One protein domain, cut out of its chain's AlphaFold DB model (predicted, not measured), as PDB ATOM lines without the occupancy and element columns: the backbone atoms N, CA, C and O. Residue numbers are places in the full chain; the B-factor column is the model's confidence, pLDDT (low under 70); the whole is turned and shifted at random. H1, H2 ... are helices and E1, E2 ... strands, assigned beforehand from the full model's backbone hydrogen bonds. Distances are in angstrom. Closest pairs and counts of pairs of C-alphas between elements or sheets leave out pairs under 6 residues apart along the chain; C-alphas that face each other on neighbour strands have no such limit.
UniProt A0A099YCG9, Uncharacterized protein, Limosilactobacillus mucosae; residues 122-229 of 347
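AT A GLANCE: This is residues 122 to 229 of the 347 residues of an uncharacterized protein of Limosilactobacillus mucosae (UniProt A0A099YCG9). A small, strongly twisted and curled sheet of four strands has three helices gathered on it in one group, with H1 following E2 and H3 following E4 with no residue between them, the chain turning sharply where each inner strand gives way to its helix. Two long loops reach away from this body: residues 149 to 169 beyond the helices and residues 194 to 210 beyond the strands. The printed part has 108 residues, with three named helices and four named strands in the order E1 E2 H1 H2 E3 E4 H3, and the antiparallel sheet has the order E1 E2 E4 E3. The class is mixed, helices and strands, with under half of the residues, 53, in named elements. The whole is compact, with a radius of gyration of the C-alphas of 13.9 A and spans of 39 by 32 by 23 A.

IN THESE COORDINATES: Find C-alpha 128 at (-23.496, -48.944, 11.708), where strand E1 begins; it runs to residue 131. Strand E2 is residues 137 to 140, and helix H1, residues 141 to 148, follows at once. Look next for C-alpha 170 at (-8.789, -42.714, 10.856), from which helix H2 runs 20.6 A to residue 184. Strand E3 is residues 190 to 193; strand E4, residues 211 to 215, is 13.6 A long. Helix H3, residues 216 to 228, covers 17.6 A and ends at C-alpha 228 (-5.999, -55.190, -2.421).

HOW THE PARTS SIT: Begin at the hairpin of E1 and E2, where N 129 and O 138 are 2.9 A apart. E2 and E4 are antiparallel, with N 139 and O 214 at 2.8 A. E3 and E4 form a hairpin across a long link, with N 191 and O 213 at 2.9 A. E2, H1 with H2, and E3 make a split strand-helix-strand unit, two strands of one sheet joined through helices with E4 between them in the sheet, and its crossover is right-handed. The sheet and H2 with H3 on one face of it make two layers. H2 runs along the strands, over E4 and E3, at 25 degrees to E3 on the local plane. H1 and H3 stand up from the sheet on the same face. H1 touches H3 at a steep tilt of 42 degrees, the C-alphas of Ile 148 and Tyr 223 being the closest at 5.8 A. With residues 170 to 174 alone H2 touches H1, about perpendicular at 88 degrees; the closest C-alphas, those of Ile 141 and Ala 170, are 6.2 A apart. H3 touches H2 with residues 218 to 222 alone, at a steep tilt of 66 degrees, closest at the C-alphas of Ala 177 and Leu 218, 6.7 A. In H1, H2 and H3 every O i to N i+4 pair is within hydrogen-bond range.

THE WHOLE: The C-alphas farthest apart are those of Asp 202 and Gly 229, at 40.4 A. The printed part has no cut. The long links are H1 to H2, 21 residues, and E3 to E4, 17 residues. The mean pLDDT of the printed part is 73.8, and 39 residues are under 70, among them residues 146 to 167 and 202 to 208.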
ATOM      1  N   LYS A 122     -30.929 -43.782  12.592       90.06
ATOM      2  CA  LYS A 122     -31.201 -44.849  13.547       90.06
ATOM      3  C   LYS A 122     -30.007 -45.781  13.628       90.06
ATOM      4  O   LYS A 122     -29.451 -46.179  12.609       90.06
ATOM      5  N   TYR A 123     -29.602 -46.143  14.834       81.50
ATOM      6  CA  TYR A 123     -28.498 -47.064  15.041       81.50
ATOM      7  C   TYR A 123     -28.904 -48.498  14.671       81.50
ATOM      8  O   TYR A 123     -29.928 -48.996  15.137       81.50
ATOM      9  N   LYS A 124     -28.057 -49.185  13.895       74.06
ATOM     10  CA  LYS A 124     -28.167 -50.614  13.563       74.06
ATOM     11  C   LYS A 124     -27.271 -51.448  14.478       74.06
ATOM     12  O   LYS A 124     -27.682 -51.897  15.547       74.06
ATOM     13  N   THR A 125     -26.009 -51.623  14.104       64.19
ATOM     14  CA  THR A 125     -25.043 -52.505  14.779       64.19
ATOM     15  C   THR A 125     -23.727 -51.768  15.046       64.19
ATOM     16  O   THR A 125     -23.682 -50.549  14.937       64.19
ATOM     17  N   TYR A 126     -22.682 -52.459  15.508       67.19
ATOM     18  CA  TYR A 126     -21.376 -51.872  15.824       67.19
ATOM     19  C   TYR A 126     -20.897 -50.923  14.715       67.19
ATOM     20  O   TYR A 126     -20.634 -51.366  13.604       67.19
ATOM     21  N   GLY A 127     -20.813 -49.621  15.002       70.56
ATOM     22  CA  GLY A 127     -20.399 -48.619  14.017       70.56
ATOM     23  C   GLY A 127     -21.342 -48.446  12.817       70.56
ATOM     24  O   GLY A 127     -20.947 -47.798  11.862       70.56
ATOM     25  N   GLU A 128     -22.562 -48.980  12.837       81.25
ATOM     26  CA  GLU A 128     -23.496 -48.944  11.708       81.25
ATOM     27  C   GLU A 128     -24.788 -48.210  12.069       81.25
ATOM     28  O   GLU A 128     -25.415 -48.485  13.095       81.25
ATOM     29  N   ILE A 129     -25.216 -47.301  11.196       85.44
ATOM     30  CA  ILE A 129     -26.459 -46.533  11.324       85.44
ATOM     31  C   ILE A 129     -27.189 -46.502   9.975       85.44
ATOM     32  O   ILE A 129     -26.559 -46.587   8.924       85.44
ATOM     33  N   THR A 130     -28.507 -46.345   9.990       90.69
ATOM     34  CA  THR A 130     -29.327 -46.089   8.796       90.69
ATOM     35  C   THR A 130     -29.933 -44.696   8.849       90.69
ATOM     36  O   THR A 130     -30.375 -44.265   9.911       90.69
ATOM     37  N   ARG A 131     -29.991 -43.984   7.723       92.56
ATOM     38  CA  ARG A 131     -30.689 -42.692   7.635       92.56
ATOM     39  C   ARG A 131     -32.203 -42.911   7.520       92.56
ATOM     40  O   ARG A 131     -32.650 -43.770   6.770       92.56
ATOM     41  N   ASN A 132     -33.003 -42.132   8.247       91.06
ATOM     42  CA  ASN A 132     -34.451 -42.366   8.346       91.06
ATOM     43  C   ASN A 132     -35.241 -41.999   7.070       91.06
ATOM     44  O   ASN A 132     -36.366 -42.463   6.910       91.06
ATOM     45  N   SER A 133     -34.678 -41.194   6.159       90.62
ATOM     46  CA  SER A 133     -35.343 -40.763   4.915       90.62
ATOM     47  C   SER A 133     -35.348 -41.811   3.798       90.62
ATOM     48  O   SER A 133     -36.263 -41.826   2.983       90.62
ATOM     49  N   ASP A 134     -34.319 -42.656   3.736       89.00
ATOM     50  CA  ASP A 134     -34.026 -43.542   2.595       89.00
ATOM     51  C   ASP A 134     -33.515 -44.935   3.017       89.00
ATOM     52  O   ASP A 134     -33.340 -45.812   2.172       89.00
ATOM     53  N   ASN A 135     -33.327 -45.172   4.322       85.94
ATOM     54  CA  ASN A 135     -32.705 -46.367   4.900       85.94
ATOM     55  C   ASN A 135     -31.266 -46.639   4.413       85.94
ATOM     56  O   ASN A 135     -30.788 -47.770   4.536       85.94
ATOM     57  N   GLU A 136     -30.549 -45.632   3.900       87.00
ATOM     58  CA  GLU A 136     -29.154 -45.794   3.484       87.00
ATOM     59  C   GLU A 136     -28.264 -46.180   4.678       87.00
ATOM     60  O   GLU A 136     -28.350 -45.576   5.752       87.00
ATOM     61  N   LEU A 137     -27.409 -47.194   4.488       84.31
ATOM     62  CA  LEU A 137     -26.492 -47.715   5.503       84.31
ATOM     63  C   LEU A 137     -25.161 -46.951   5.518       84.31
ATOM     64  O   LEU A 137     -24.451 -46.879   4.511       84.31
ATOM     65  N   PHE A 138     -24.795 -46.502   6.713       88.56
ATOM     66  CA  PHE A 138     -23.584 -45.760   7.028       88.56
ATOM     67  C   PHE A 138     -22.714 -46.508   8.034       88.56
ATOM     68  O   PHE A 138     -23.199 -46.946   9.076       88.56
ATOM     69  N   ILE A 139     -21.420 -46.612   7.735       84.88
ATOM     70  CA  ILE A 139     -20.418 -47.376   8.481       84.88
ATOM     71  C   ILE A 139     -19.359 -46.418   9.041       84.88
ATOM     72  O   ILE A 139     -18.812 -45.578   8.330       84.88
ATOM     73  N   ASN A 140     -19.081 -46.516  10.335       86.38
ATOM     74  CA  ASN A 140     -18.153 -45.670  11.076       86.38
ATOM     75  C   ASN A 140     -16.705 -45.905  10.619       86.38
ATOM     76  O   ASN A 140     -16.282 -47.051  10.485       86.38
ATOM     77  N   ILE A 141     -15.918 -44.838  10.466       84.56
ATOM     78  CA  ILE A 141     -14.512 -44.905  10.031       84.56
ATOM     79  C   ILE A 141     -13.643 -45.812  10.921       84.56
ATOM     80  O   ILE A 141     -12.751 -46.486  10.406       84.56
ATOM     81  N   GLU A 142     -13.878 -45.859  12.237       78.19
ATOM     82  CA  GLU A 142     -13.161 -46.796  13.110       78.19
ATOM     83  C   GLU A 142     -13.541 -48.243  12.774       78.19
ATOM     84  O   GLU A 142     -12.641 -49.071  12.674       78.19
ATOM     85  N   LYS A 143     -14.824 -48.548  12.507       74.12
ATOM     86  CA  LYS A 143     -15.231 -49.877  12.014       74.12
ATOM     87  C   LYS A 143     -14.563 -50.196  10.676       74.12
ATOM     88  O   LYS A 143     -13.961 -51.256  10.576       74.12
ATOM     89  N   THR A 144     -14.565 -49.278   9.705       74.50
ATOM     90  CA  THR A 144     -13.832 -49.463   8.438       74.50
ATOM     91  C   THR A 144     -12.366 -49.823   8.694       74.50
ATOM     92  O   THR A 144     -11.816 -50.702   8.035       74.50
ATOM     93  N   ARG A 145     -11.725 -49.182   9.685       77.31
ATOM     94  CA  ARG A 145     -10.355 -49.513  10.090       77.31
ATOM     95  C   ARG A 145     -10.258 -50.924  10.683       77.31
ATOM     96  O   ARG A 145      -9.385 -51.669  10.263       77.31
ATOM     97  N   TYR A 146     -11.153 -51.307  11.598       69.62
ATOM     98  CA  TYR A 146     -11.204 -52.657  12.182       69.62
ATOM     99  C   TYR A 146     -11.420 -53.760  11.146       69.62
ATOM    100  O   TYR A 146     -10.809 -54.827  11.246       69.62
ATOM    101  N   ASP A 147     -12.244 -53.497  10.140       66.94
ATOM    102  CA  ASP A 147     -12.492 -54.424   9.044       66.94
ATOM    103  C   ASP A 147     -11.211 -54.580   8.195       66.94
ATOM    104  O   ASP A 147     -10.790 -55.710   7.947       66.94
ATOM    105  N   ILE A 148     -10.510 -53.480   7.863       68.06
ATOM    106  CA  ILE A 148      -9.199 -53.504   7.171       68.06
ATOM    107  C   ILE A 148      -8.102 -54.194   8.008       68.06
ATOM    108  O   ILE A 148      -7.279 -54.916   7.453       68.06
ATOM    109  N   GLU A 149      -8.087 -54.027   9.337       62.91
ATOM    110  CA  GLU A 149      -7.154 -54.739  10.237       62.91
ATOM    111  C   GLU A 149      -7.410 -56.263  10.276       62.91
ATOM    112  O   GLU A 149      -6.643 -56.997  10.896       62.91
ATOM    113  N   GLY A 150      -8.485 -56.762   9.649       55.75
ATOM    114  CA  GLY A 150      -8.875 -58.169   9.719       55.75
ATOM    115  C   GLY A 150      -9.475 -58.558  11.073       55.75
ATOM    116  O   GLY A 150      -9.371 -59.707  11.487       55.75
ATOM    117  N   ARG A 151     -10.101 -57.612  11.784       54.75
ATOM    118  CA  ARG A 151     -10.715 -57.838  13.108       54.75
ATOM    119  C   ARG A 151     -12.251 -57.846  13.084       54.75
ATOM    120  O   ARG A 151     -12.871 -58.057  14.123       54.75
ATOM    121  N   GLY A 152     -12.861 -57.552  11.934       43.81
ATOM    122  CA  GLY A 152     -14.221 -57.014  11.854       43.81
ATOM    123  C   GLY A 152     -15.260 -57.774  11.023       43.81
ATOM    124  O   GLY A 152     -16.156 -57.124  10.499       43.81
ATOM    125  N   TYR A 153     -15.230 -59.110  10.918       45.00
ATOM    126  CA  TYR A 153     -16.353 -59.862  10.326       45.00
ATOM    127  C   TYR A 153     -16.584 -61.239  10.972       45.00
ATOM    128  O   TYR A 153     -15.805 -62.166  10.790       45.00
ATOM    129  N   THR A 154     -17.719 -61.408  11.664       38.91
ATOM    130  CA  THR A 154     -18.199 -62.722  12.155       38.91
ATOM    131  C   THR A 154     -19.181 -63.406  11.199       38.91
ATOM    132  O   THR A 154     -19.287 -64.625  11.200       38.91
ATOM    133  N   ASN A 155     -19.882 -62.631  10.364       33.09
ATOM    134  CA  ASN A 155     -20.796 -63.123   9.318       33.09
ATOM    135  C   ASN A 155     -20.418 -62.633   7.906       33.09
ATOM    136  O   ASN A 155     -21.013 -63.068   6.916       33.09
ATOM    137  N   GLY A 156     -19.423 -61.744   7.801       32.66
ATOM    138  CA  GLY A 156     -18.759 -61.424   6.540       32.66
ATOM    139  C   GLY A 156     -17.911 -62.621   6.158       32.66
ATOM    140  O   GLY A 156     -16.776 -62.769   6.575       32.66
ATOM    141  N   ASN A 157     -18.530 -63.521   5.413       32.31
ATOM    142  CA  ASN A 157     -18.063 -64.882   5.177       32.31
ATOM    143  C   ASN A 157     -16.776 -64.887   4.285       32.31
ATOM    144  O   ASN A 157     -16.100 -65.901   4.147       32.31
ATOM    145  N   MET A 158     -16.413 -63.722   3.723       35.50
ATOM    146  CA  MET A 158     -15.110 -63.341   3.152       35.50
ATOM    147  C   MET A 158     -13.914 -63.932   3.935       35.50
ATOM    148  O   MET A 158     -13.798 -63.696   5.133       35.50
ATOM    149  N   ILE A 159     -12.984 -64.645   3.278       34.84
ATOM    150  CA  ILE A 159     -11.729 -65.028   3.952       34.84
ATOM    151  C   ILE A 159     -10.890 -63.763   4.116       34.84
ATOM    152  O   ILE A 159     -10.739 -62.976   3.175       34.84
ATOM    153  N   TYR A 160     -10.343 -63.610   5.318       43.59
ATOM    154  CA  TYR A 160      -9.334 -62.619   5.662       43.59
ATOM    155  C   TYR A 160      -8.194 -62.556   4.629       43.59
ATOM    156  O   TYR A 160      -7.877 -63.569   3.990       43.59
ATOM    157  N   PRO A 161      -7.526 -61.396   4.473       39.44
ATOM    158  CA  PRO A 161      -6.249 -61.357   3.770       39.44
ATOM    159  C   PRO A 161      -5.295 -62.413   4.353       39.44
ATOM    160  O   PRO A 161      -5.326 -62.714   5.545       39.44
ATOM    161  N   ASN A 162      -4.441 -62.992   3.503       39.91
ATOM    162  CA  ASN A 162      -3.552 -64.096   3.901       39.91
ATOM    163  C   ASN A 162      -2.597 -63.728   5.054       39.91
ATOM    164  O   ASN A 162      -2.083 -64.624   5.721       39.91
ATOM    165  N   TYR A 163      -2.380 -62.427   5.257       49.25
ATOM    166  CA  TYR A 163      -1.545 -61.807   6.277       49.25
ATOM    167  C   TYR A 163      -2.307 -60.627   6.891       49.25
ATOM    168  O   TYR A 163      -3.130 -60.010   6.209       49.25
ATOM    169  N   ALA A 164      -2.018 -60.290   8.149       48.53
ATOM    170  CA  ALA A 164      -2.569 -59.096   8.785       48.53
ATOM    171  C   ALA A 164      -2.148 -57.830   8.016       48.53
ATOM    172  O   ALA A 164      -0.964 -57.624   7.743       48.53
ATOM    173  N   VAL A 165      -3.113 -56.975   7.672       60.59
ATOM    174  CA  VAL A 165      -2.859 -55.703   6.986       60.59
ATOM    175  C   VAL A 165      -2.901 -54.579   8.014       60.59
ATOM    176  O   VAL A 165      -3.888 -54.410   8.727       60.59
ATOM    177  N   SER A 166      -1.829 -53.788   8.095       65.62
ATOM    178  CA  SER A 166      -1.813 -52.599   8.950       65.62
ATOM    179  C   SER A 166      -2.735 -51.536   8.356       65.62
ATOM    180  O   SER A 166      -2.461 -50.979   7.290       65.62
ATOM    181  N   ALA A 167      -3.854 -51.273   9.026       67.69
ATOM    182  CA  ALA A 167      -4.827 -50.317   8.532       67.69
ATOM    183  C   ALA A 167      -4.352 -48.863   8.726       67.69
ATOM    184  O   ALA A 167      -3.779 -48.510   9.762       67.69
ATOM    185  N   PRO A 168      -4.633 -47.971   7.763       78.69
ATOM    186  CA  PRO A 168      -4.326 -46.549   7.881       78.69
ATOM    187  C   PRO A 168      -5.097 -45.891   9.035       78.69
ATOM    188  O   PRO A 168      -6.241 -46.241   9.324       78.69
ATOM    189  N   SER A 169      -4.513 -44.860   9.654       82.69
ATOM    190  CA  SER A 169      -5.201 -44.099  10.710       82.69
ATOM    191  C   SER A 169      -6.542 -43.513  10.238       82.69
ATOM    192  O   SER A 169      -6.704 -43.157   9.069       82.69
ATOM    193  N   ALA A 170      -7.484 -43.303  11.165       81.94
ATOM    194  CA  ALA A 170      -8.789 -42.714  10.856       81.94
ATOM    195  C   ALA A 170      -8.704 -41.362  10.121       81.94
ATOM    196  O   ALA A 170      -9.519 -41.088   9.244       81.94
ATOM    197  N   LYS A 171      -7.683 -40.534  10.406       86.06
ATOM    198  CA  LYS A 171      -7.438 -39.279   9.669       86.06
ATOM    199  C   LYS A 171      -7.153 -39.531   8.185       86.06
ATOM    200  O   LYS A 171      -7.653 -38.800   7.335       86.06
ATOM    201  N   VAL A 172      -6.370 -40.568   7.881       87.00
ATOM    202  CA  VAL A 172      -6.039 -40.972   6.508       87.00
ATOM    203  C   VAL A 172      -7.261 -41.584   5.819       87.00
ATOM    204  O   VAL A 172      -7.529 -41.229   4.674       87.00
ATOM    205  N   LEU A 173      -8.049 -42.415   6.514       87.06
ATOM    206  CA  LEU A 173      -9.315 -42.936   5.981       87.06
ATOM    207  C   LEU A 173     -10.300 -41.812   5.634       87.06
ATOM    208  O   LEU A 173     -10.803 -41.793   4.518       87.06
ATOM    209  N   ILE A 174     -10.510 -40.836   6.526       91.62
ATOM    210  CA  ILE A 174     -11.370 -39.664   6.268       91.62
ATOM    211  C   ILE A 174     -10.864 -38.858   5.063       91.62
ATOM    212  O   ILE A 174     -11.661 -38.434   4.230       91.62
ATOM    213  N   TYR A 175      -9.550 -38.651   4.947       91.06
ATOM    214  CA  TYR A 175      -8.961 -37.942   3.810       91.06
ATOM    215  C   TYR A 175      -9.209 -38.670   2.476       91.06
ATOM    216  O   TYR A 175      -9.646 -38.050   1.509       91.06
ATOM    217  N   GLN A 176      -8.996 -39.990   2.425       88.88
ATOM    218  CA  GLN A 176      -9.286 -40.778   1.220       88.88
ATOM    219  C   GLN A 176     -10.787 -40.843   0.921       88.88
ATOM    220  O   GLN A 176     -11.171 -40.748  -0.238       88.88
ATOM    221  N   ALA A 177     -11.630 -40.962   1.950       90.06
ATOM    222  CA  ALA A 177     -13.082 -40.997   1.812       90.06
ATOM    223  C   ALA A 177     -13.609 -39.736   1.114       90.06
ATOM    224  O   ALA A 177     -14.373 -39.841   0.160       90.06
ATOM    225  N   LYS A 178     -13.128 -38.554   1.522       90.75
ATOM    226  CA  LYS A 178     -13.441 -37.280   0.855       90.75
ATOM    227  C   LYS A 178     -12.967 -37.251  -0.595       90.75
ATOM    228  O   LYS A 178     -13.754 -36.953  -1.482       90.75
ATOM    229  N   LYS A 179     -11.716 -37.650  -0.853       86.50
ATOM    230  CA  LYS A 179     -11.174 -37.711  -2.220       86.50
ATOM    231  C   LYS A 179     -11.993 -38.634  -3.135       86.50
ATOM    232  O   LYS A 179     -12.129 -38.355  -4.321       86.50
ATOM    233  N   TYR A 180     -12.531 -39.734  -2.607       83.69
ATOM    234  CA  TYR A 180     -13.401 -40.635  -3.365       83.69
ATOM    235  C   TYR A 180     -14.824 -40.102  -3.532       83.69
ATOM    236  O   TYR A 180     -15.373 -40.239  -4.619       83.69
ATOM    237  N   GLN A 181     -15.392 -39.440  -2.520       86.81
ATOM    238  CA  GLN A 181     -16.655 -38.705  -2.652       86.81
ATOM    239  C   GLN A 181     -16.574 -37.656  -3.776       86.81
ATOM    240  O   GLN A 181     -17.461 -37.598  -4.621       86.81
ATOM    241  N   GLU A 182     -15.489 -36.877  -3.819       82.94
ATOM    242  CA  GLU A 182     -15.225 -35.866  -4.854       82.94
ATOM    243  C   GLU A 182     -15.027 -36.475  -6.254       82.94
ATOM    244  O   GLU A 182     -15.445 -35.883  -7.244       82.94
ATOM    245  N   ALA A 183     -14.388 -37.647  -6.351       76.44
ATOM    246  CA  ALA A 183     -14.027 -38.258  -7.633       76.44
ATOM    247  C   ALA A 183     -15.114 -39.154  -8.254       76.44
ATOM    248  O   ALA A 183     -15.075 -39.385  -9.461       76.44
ATOM    249  N   LEU A 184     -16.026 -39.713  -7.450       68.62
ATOM    250  CA  LEU A 184     -16.982 -40.734  -7.904       68.62
ATOM    251  C   LEU A 184     -18.386 -40.196  -8.207       68.62
ATOM    252  O   LEU A 184     -19.142 -40.904  -8.862       68.62
ATOM    253  N   SER A 185     -18.727 -38.976  -7.770       62.59
ATOM    254  CA  SER A 185     -19.964 -38.216  -8.075       62.59
ATOM    255  C   SER A 185     -21.325 -38.849  -7.717       62.59
ATOM    256  O   SER A 185     -22.295 -38.120  -7.536       62.59
ATOM    257  N   GLU A 186     -21.426 -40.169  -7.570       57.72
ATOM    258  CA  GLU A 186     -22.649 -40.902  -7.237       57.72
ATOM    259  C   GLU A 186     -22.623 -41.371  -5.780       57.72
ATOM    260  O   GLU A 186     -21.750 -42.158  -5.420       57.72
ATOM    261  N   ASN A 187     -23.585 -40.919  -4.964       62.59
ATOM    262  CA  ASN A 187     -24.031 -41.474  -3.666       62.59
ATOM    263  C   ASN A 187     -22.953 -41.964  -2.665       62.59
ATOM    264  O   ASN A 187     -23.242 -42.722  -1.745       62.59
ATOM    265  N   ASN A 188     -21.704 -41.523  -2.805       77.06
ATOM    266  CA  ASN A 188     -20.591 -41.894  -1.940       77.06
ATOM    267  C   ASN A 188     -20.468 -40.870  -0.810       77.06
ATOM    268  O   ASN A 188     -19.550 -40.054  -0.775       77.06
ATOM    269  N   GLU A 189     -21.426 -40.873   0.113       88.50
ATOM    270  CA  GLU A 189     -21.438 -39.903   1.207       88.50
ATOM    271  C   GLU A 189     -20.403 -40.232   2.299       88.50
ATOM    272  O   GLU A 189     -20.329 -41.367   2.772       88.50
ATOM    273  N   ILE A 190     -19.643 -39.226   2.748       93.00
ATOM    274  CA  ILE A 190     -18.991 -39.210   4.067       93.00
ATOM    275  C   ILE A 190     -19.614 -38.102   4.917       93.00
ATOM    276  O   ILE A 190     -19.653 -36.936   4.524       93.00
ATOM    277  N   ILE A 191     -20.079 -38.470   6.108       93.69
ATOM    278  CA  ILE A 191     -20.851 -37.608   7.003       93.69
ATOM    279  C   ILE A 191     -20.266 -37.618   8.413       93.69
ATOM    280  O   ILE A 191     -19.725 -38.619   8.887       93.69
ATOM    281  N   LYS A 192     -20.363 -36.476   9.095       94.19
ATOM    282  CA  LYS A 192     -19.980 -36.316  10.498       94.19
ATOM    283  C   LYS A 192     -21.250 -36.117  11.312       94.19
ATOM    284  O   LYS A 192     -21.980 -35.171  11.039       94.19
ATOM    285  N   ILE A 193     -21.497 -36.987  12.286       88.12
ATOM    286  CA  ILE A 193     -22.779 -37.060  12.996       88.12
ATOM    287  C   ILE A 193     -22.560 -36.934  14.499       88.12
ATOM    288  O   ILE A 193     -21.713 -37.623  15.072       88.12
ATOM    289  N   SER A 194     -23.338 -36.063  15.136       86.75
ATOM    290  CA  SER A 194     -23.454 -35.957  16.588       86.75
ATOM    291  C   SER A 194     -24.252 -37.135  17.169       86.75
ATOM    292  O   SER A 194     -25.269 -37.528  16.597       86.75
ATOM    293  N   PRO A 195     -23.905 -37.647  18.364       80.81
ATOM    294  CA  PRO A 195     -24.696 -38.669  19.059       80.81
ATOM    295  C   PRO A 195     -26.164 -38.278  19.287       80.81
ATOM    296  O   PRO A 195     -27.012 -39.145  19.464       80.81
ATOM    297  N   THR A 196     -26.469 -36.978  19.284       84.31
ATOM    298  CA  THR A 196     -27.823 -36.425  19.434       84.31
ATOM    299  C   THR A 196     -28.696 -36.555  18.182       84.31
ATOM    300  O   THR A 196     -29.901 -36.357  18.276       84.31
ATOM    301  N   GLU A 197     -28.115 -36.868  17.020       89.44
ATOM    302  CA  GLU A 197     -28.828 -37.034  15.741       89.44
ATOM    303  C   GLU A 197     -29.226 -38.493  15.455       89.44
ATOM    304  O   GLU A 197     -29.933 -38.756  14.478       89.44
ATOM    305  N   ILE A 198     -28.761 -39.437  16.283       86.56
ATOM    306  CA  ILE A 198     -28.953 -40.879  16.104       86.56
ATOM    307  C   ILE A 198     -29.927 -41.416  17.160       86.56
ATOM    308  O   ILE A 198     -29.679 -41.314  18.362       86.56
ATOM    309  N   ASP A 199     -30.990 -42.077  16.707       87.00
ATOM    310  CA  ASP A 199     -31.822 -42.938  17.538       87.00
ATOM    311  C   ASP A 199     -31.021 -44.191  17.925       87.00
ATOM    312  O   ASP A 199     -30.851 -45.128  17.142       87.00
ATOM    313  N   PHE A 200     -30.496 -44.186  19.145       76.56
ATOM    314  CA  PHE A 200     -29.871 -45.345  19.773       76.56
ATOM    315  C   PHE A 200     -30.881 -46.257  20.501       76.56
ATOM    316  O   PHE A 200     -30.484 -47.338  20.944       76.56
ATOM    317  N   GLY A 201     -32.143 -45.844  20.663       73.94
ATOM    318  CA  GLY A 201     -33.114 -46.450  21.575       73.94
ATOM    319  C   GLY A 201     -32.557 -46.667  22.989       73.94
ATOM    320  O   GLY A 201     -31.690 -45.924  23.474       73.94
ATOM    321  N   ASP A 202     -32.956 -47.780  23.608       62.47
ATOM    322  CA  ASP A 202     -32.556 -48.216  24.960       62.47
ATOM    323  C   ASP A 202     -31.049 -48.538  25.125       62.47
ATOM    324  O   ASP A 202     -30.607 -49.098  26.132       62.47
ATOM    325  N   ARG A 203     -30.202 -48.223  24.134       61.94
ATOM    326  CA  ARG A 203     -28.753 -48.447  24.214       61.94
ATOM    327  C   ARG A 203     -28.114 -47.381  25.107       61.94
ATOM    328  O   ARG A 203     -27.828 -46.266  24.672       61.94
ATOM    329  N   ASN A 204     -27.778 -47.794  26.328       56.09
ATOM    330  CA  ASN A 204     -27.049 -47.012  27.344       56.09
ATOM    331  C   ASN A 204     -25.678 -46.476  26.884       56.09
ATOM    332  O   ASN A 204     -25.121 -45.562  27.489       56.09
ATOM    333  N   ARG A 205     -25.092 -47.068  25.836       59.31
ATOM    334  CA  ARG A 205     -23.748 -46.754  25.338       59.31
ATOM    335  C   ARG A 205     -23.839 -46.046  23.993       59.31
ATOM    336  O   ARG A 205     -24.111 -46.673  22.974       59.31
ATOM    337  N   ARG A 206     -23.578 -44.741  24.027       66.25
ATOM    338  CA  ARG A 206     -23.577 -43.819  22.882       66.25
ATOM    339  C   ARG A 206     -22.209 -43.129  22.817       66.25
ATOM    340  O   ARG A 206     -21.594 -42.947  23.878       66.25
ATOM    341  N   PRO A 207     -21.685 -42.743  21.641       67.44
ATOM    342  CA  PRO A 207     -20.513 -41.877  21.577       67.44
ATOM    343  C   PRO A 207     -20.799 -40.567  22.327       67.44
ATOM    344  O   PRO A 207     -21.949 -40.166  22.462       67.44
ATOM    345  N   ASN A 208     -19.764 -39.913  22.855       67.25
ATOM    346  CA  ASN A 208     -19.920 -38.605  23.516       67.25
ATOM    347  C   ASN A 208     -19.563 -37.442  22.577       67.25
ATOM    348  O   ASN A 208     -19.889 -36.296  22.858       67.25
ATOM    349  N   ASN A 209     -18.875 -37.749  21.477       78.44
ATOM    350  CA  ASN A 209     -18.380 -36.800  20.492       78.44
ATOM    351  C   ASN A 209     -18.989 -37.149  19.134       78.44
ATOM    352  O   ASN A 209     -19.365 -38.298  18.912       78.44
ATOM    353  N   ALA A 210     -19.019 -36.185  18.216       85.31
ATOM    354  CA  ALA A 210     -19.394 -36.460  16.837       85.31
ATOM    355  C   ALA A 210     -18.366 -37.374  16.144       85.31
ATOM    356  O   ALA A 210     -17.158 -37.130  16.222       85.31
ATOM    357  N   GLU A 211     -18.858 -38.392  15.443       86.50
ATOM    358  CA  GLU A 211     -18.063 -39.412  14.750       86.50
ATOM    359  C   GLU A 211     -18.228 -39.301  13.227       86.50
ATOM    360  O   GLU A 211     -19.153 -38.653  12.737       86.50
ATOM    361  N   TRP A 212     -17.305 -39.904  12.473       91.44
ATOM    362  CA  TRP A 212     -17.348 -39.929  11.008       91.44
ATOM    363  C   TRP A 212     -17.853 -41.279  10.508       91.44
ATOM    364  O   TRP A 212     -17.332 -42.323  10.903       91.44
ATOM    365  N   TYR A 213     -18.813 -41.229   9.593       93.12
ATOM    366  CA  TYR A 213     -19.403 -42.377   8.920       93.12
ATOM    367  C   TYR A 213     -19.282 -42.220   7.405       93.12
ATOM    368  O   TYR A 213     -19.295 -41.104   6.885       93.12
ATOM    369  N   VAL A 214     -19.191 -43.338   6.697       91.19
ATOM    370  CA  VAL A 214     -19.175 -43.419   5.235       91.19
ATOM    371  C   VAL A 214     -20.326 -44.294   4.753       91.19
ATOM    372  O   VAL A 214     -20.685 -45.262   5.419       91.19
ATOM    373  N   SER A 215     -20.912 -43.963   3.608       90.12
ATOM    374  CA  SER A 215     -21.878 -44.820   2.914       90.12
ATOM    375  C   SER A 215     -21.273 -46.200   2.645       90.12
ATOM    376  O   SER A 215     -20.051 -46.358   2.538       90.12
ATOM    377  N   ARG A 216     -22.121 -47.221   2.500       81.75
ATOM    378  CA  ARG A 216     -21.661 -48.592   2.228       81.75
ATOM    379  C   ARG A 216     -20.758 -48.698   0.988       81.75
ATOM    380  O   ARG A 216     -19.736 -49.374   1.062       81.75
ATOM    381  N   LYS A 217     -21.081 -48.019  -0.123       78.12
ATOM    382  CA  LYS A 217     -20.214 -48.017  -1.321       78.12
ATOM    383  C   LYS A 217     -18.821 -47.463  -0.986       78.12
ATOM    384  O   LYS A 217     -17.813 -48.095  -1.301       78.12
ATOM    385  N   LEU A 218     -18.759 -46.342  -0.269       83.50
ATOM    386  CA  LEU A 218     -17.504 -45.688   0.102       83.50
ATOM    387  C   LEU A 218     -16.682 -46.501   1.120       83.50
ATOM    388  O   LEU A 218     -15.453 -46.529   1.031       83.50
ATOM    389  N   HIS A 219     -17.339 -47.210   2.044       84.38
ATOM    390  CA  HIS A 219     -16.707 -48.223   2.896       84.38
ATOM    391  C   HIS A 219     -16.009 -49.300   2.057       84.38
ATOM    392  O   HIS A 219     -14.814 -49.535   2.233       84.38
ATOM    393  N   ASP A 220     -16.740 -49.911   1.122       74.38
ATOM    394  CA  ASP A 220     -16.249 -51.026   0.310       74.38
ATOM    395  C   ASP A 220     -15.076 -50.576  -0.590       74.38
ATOM    396  O   ASP A 220     -14.080 -51.291  -0.719       74.38
ATOM    397  N   PHE A 221     -15.113 -49.342  -1.113       75.94
ATOM    398  CA  PHE A 221     -13.982 -48.718  -1.815       75.94
ATOM    399  C   PHE A 221     -12.734 -48.547  -0.937       75.94
ATOM    400  O   PHE A 221     -11.624 -48.857  -1.386       75.94
ATOM    401  N   LEU A 222     -12.883 -48.052   0.297       80.50
ATOM    402  CA  LEU A 222     -11.768 -47.885   1.239       80.50
ATOM    403  C   LEU A 222     -11.176 -49.240   1.636       80.50
ATOM    404  O   LEU A 222      -9.955 -49.404   1.600       80.50
ATOM    405  N   TYR A 223     -12.035 -50.205   1.965       75.94
ATOM    406  CA  TYR A 223     -11.640 -51.570   2.295       75.94
ATOM    407  C   TYR A 223     -10.831 -52.192   1.147       75.94
ATOM    408  O   TYR A 223      -9.679 -52.583   1.343       75.94
ATOM    409  N   ASN A 224     -11.364 -52.168  -0.080       67.38
ATOM    410  CA  ASN A 224     -10.682 -52.698  -1.262       67.38
ATOM    411  C   ASN A 224      -9.341 -52.004  -1.527       67.38
ATOM    412  O   ASN A 224      -8.343 -52.695  -1.750       67.38
ATOM    413  N   LYS A 225      -9.278 -50.666  -1.442       76.25
ATOM    414  CA  LYS A 225      -8.036 -49.903  -1.655       76.25
ATOM    415  C   LYS A 225      -6.920 -50.363  -0.717       76.25
ATOM    416  O   LYS A 225      -5.785 -50.512  -1.159       76.25
ATOM    417  N   TYR A 226      -7.229 -50.577   0.563       73.44
ATOM    418  CA  TYR A 226      -6.222 -50.894   1.577       73.44
ATOM    419  C   TYR A 226      -5.918 -52.391   1.719       73.44
ATOM    420  O   TYR A 226      -4.793 -52.727   2.073       73.44
ATOM    421  N   ILE A 227      -6.856 -53.279   1.379       61.59
ATOM    422  CA  ILE A 227      -6.636 -54.736   1.372       61.59
ATOM    423  C   ILE A 227      -6.008 -55.236   0.062       61.59
ATOM    424  O   ILE A 227      -5.172 -56.136   0.093       61.59
ATOM    425  N   SER A 228      -6.406 -54.687  -1.092       56.41
ATOM    426  CA  SER A 228      -5.999 -55.190  -2.421       56.41
ATOM    427  C   SER A 228      -5.075 -54.257  -3.208       56.41
ATOM    428  O   SER A 228      -4.549 -54.647  -4.248       56.41
ATOM    429  N   GLY A 229      -4.897 -53.009  -2.762       54.47
ATOM    430  CA  GLY A 229      -4.160 -51.980  -3.504       54.47
ATOM    431  C   GLY A 229      -4.918 -51.382  -4.700       54.47
ATOM    432  O   GLY A 229      -4.446 -50.401  -5.273       54.47
TER     433      GLY A 229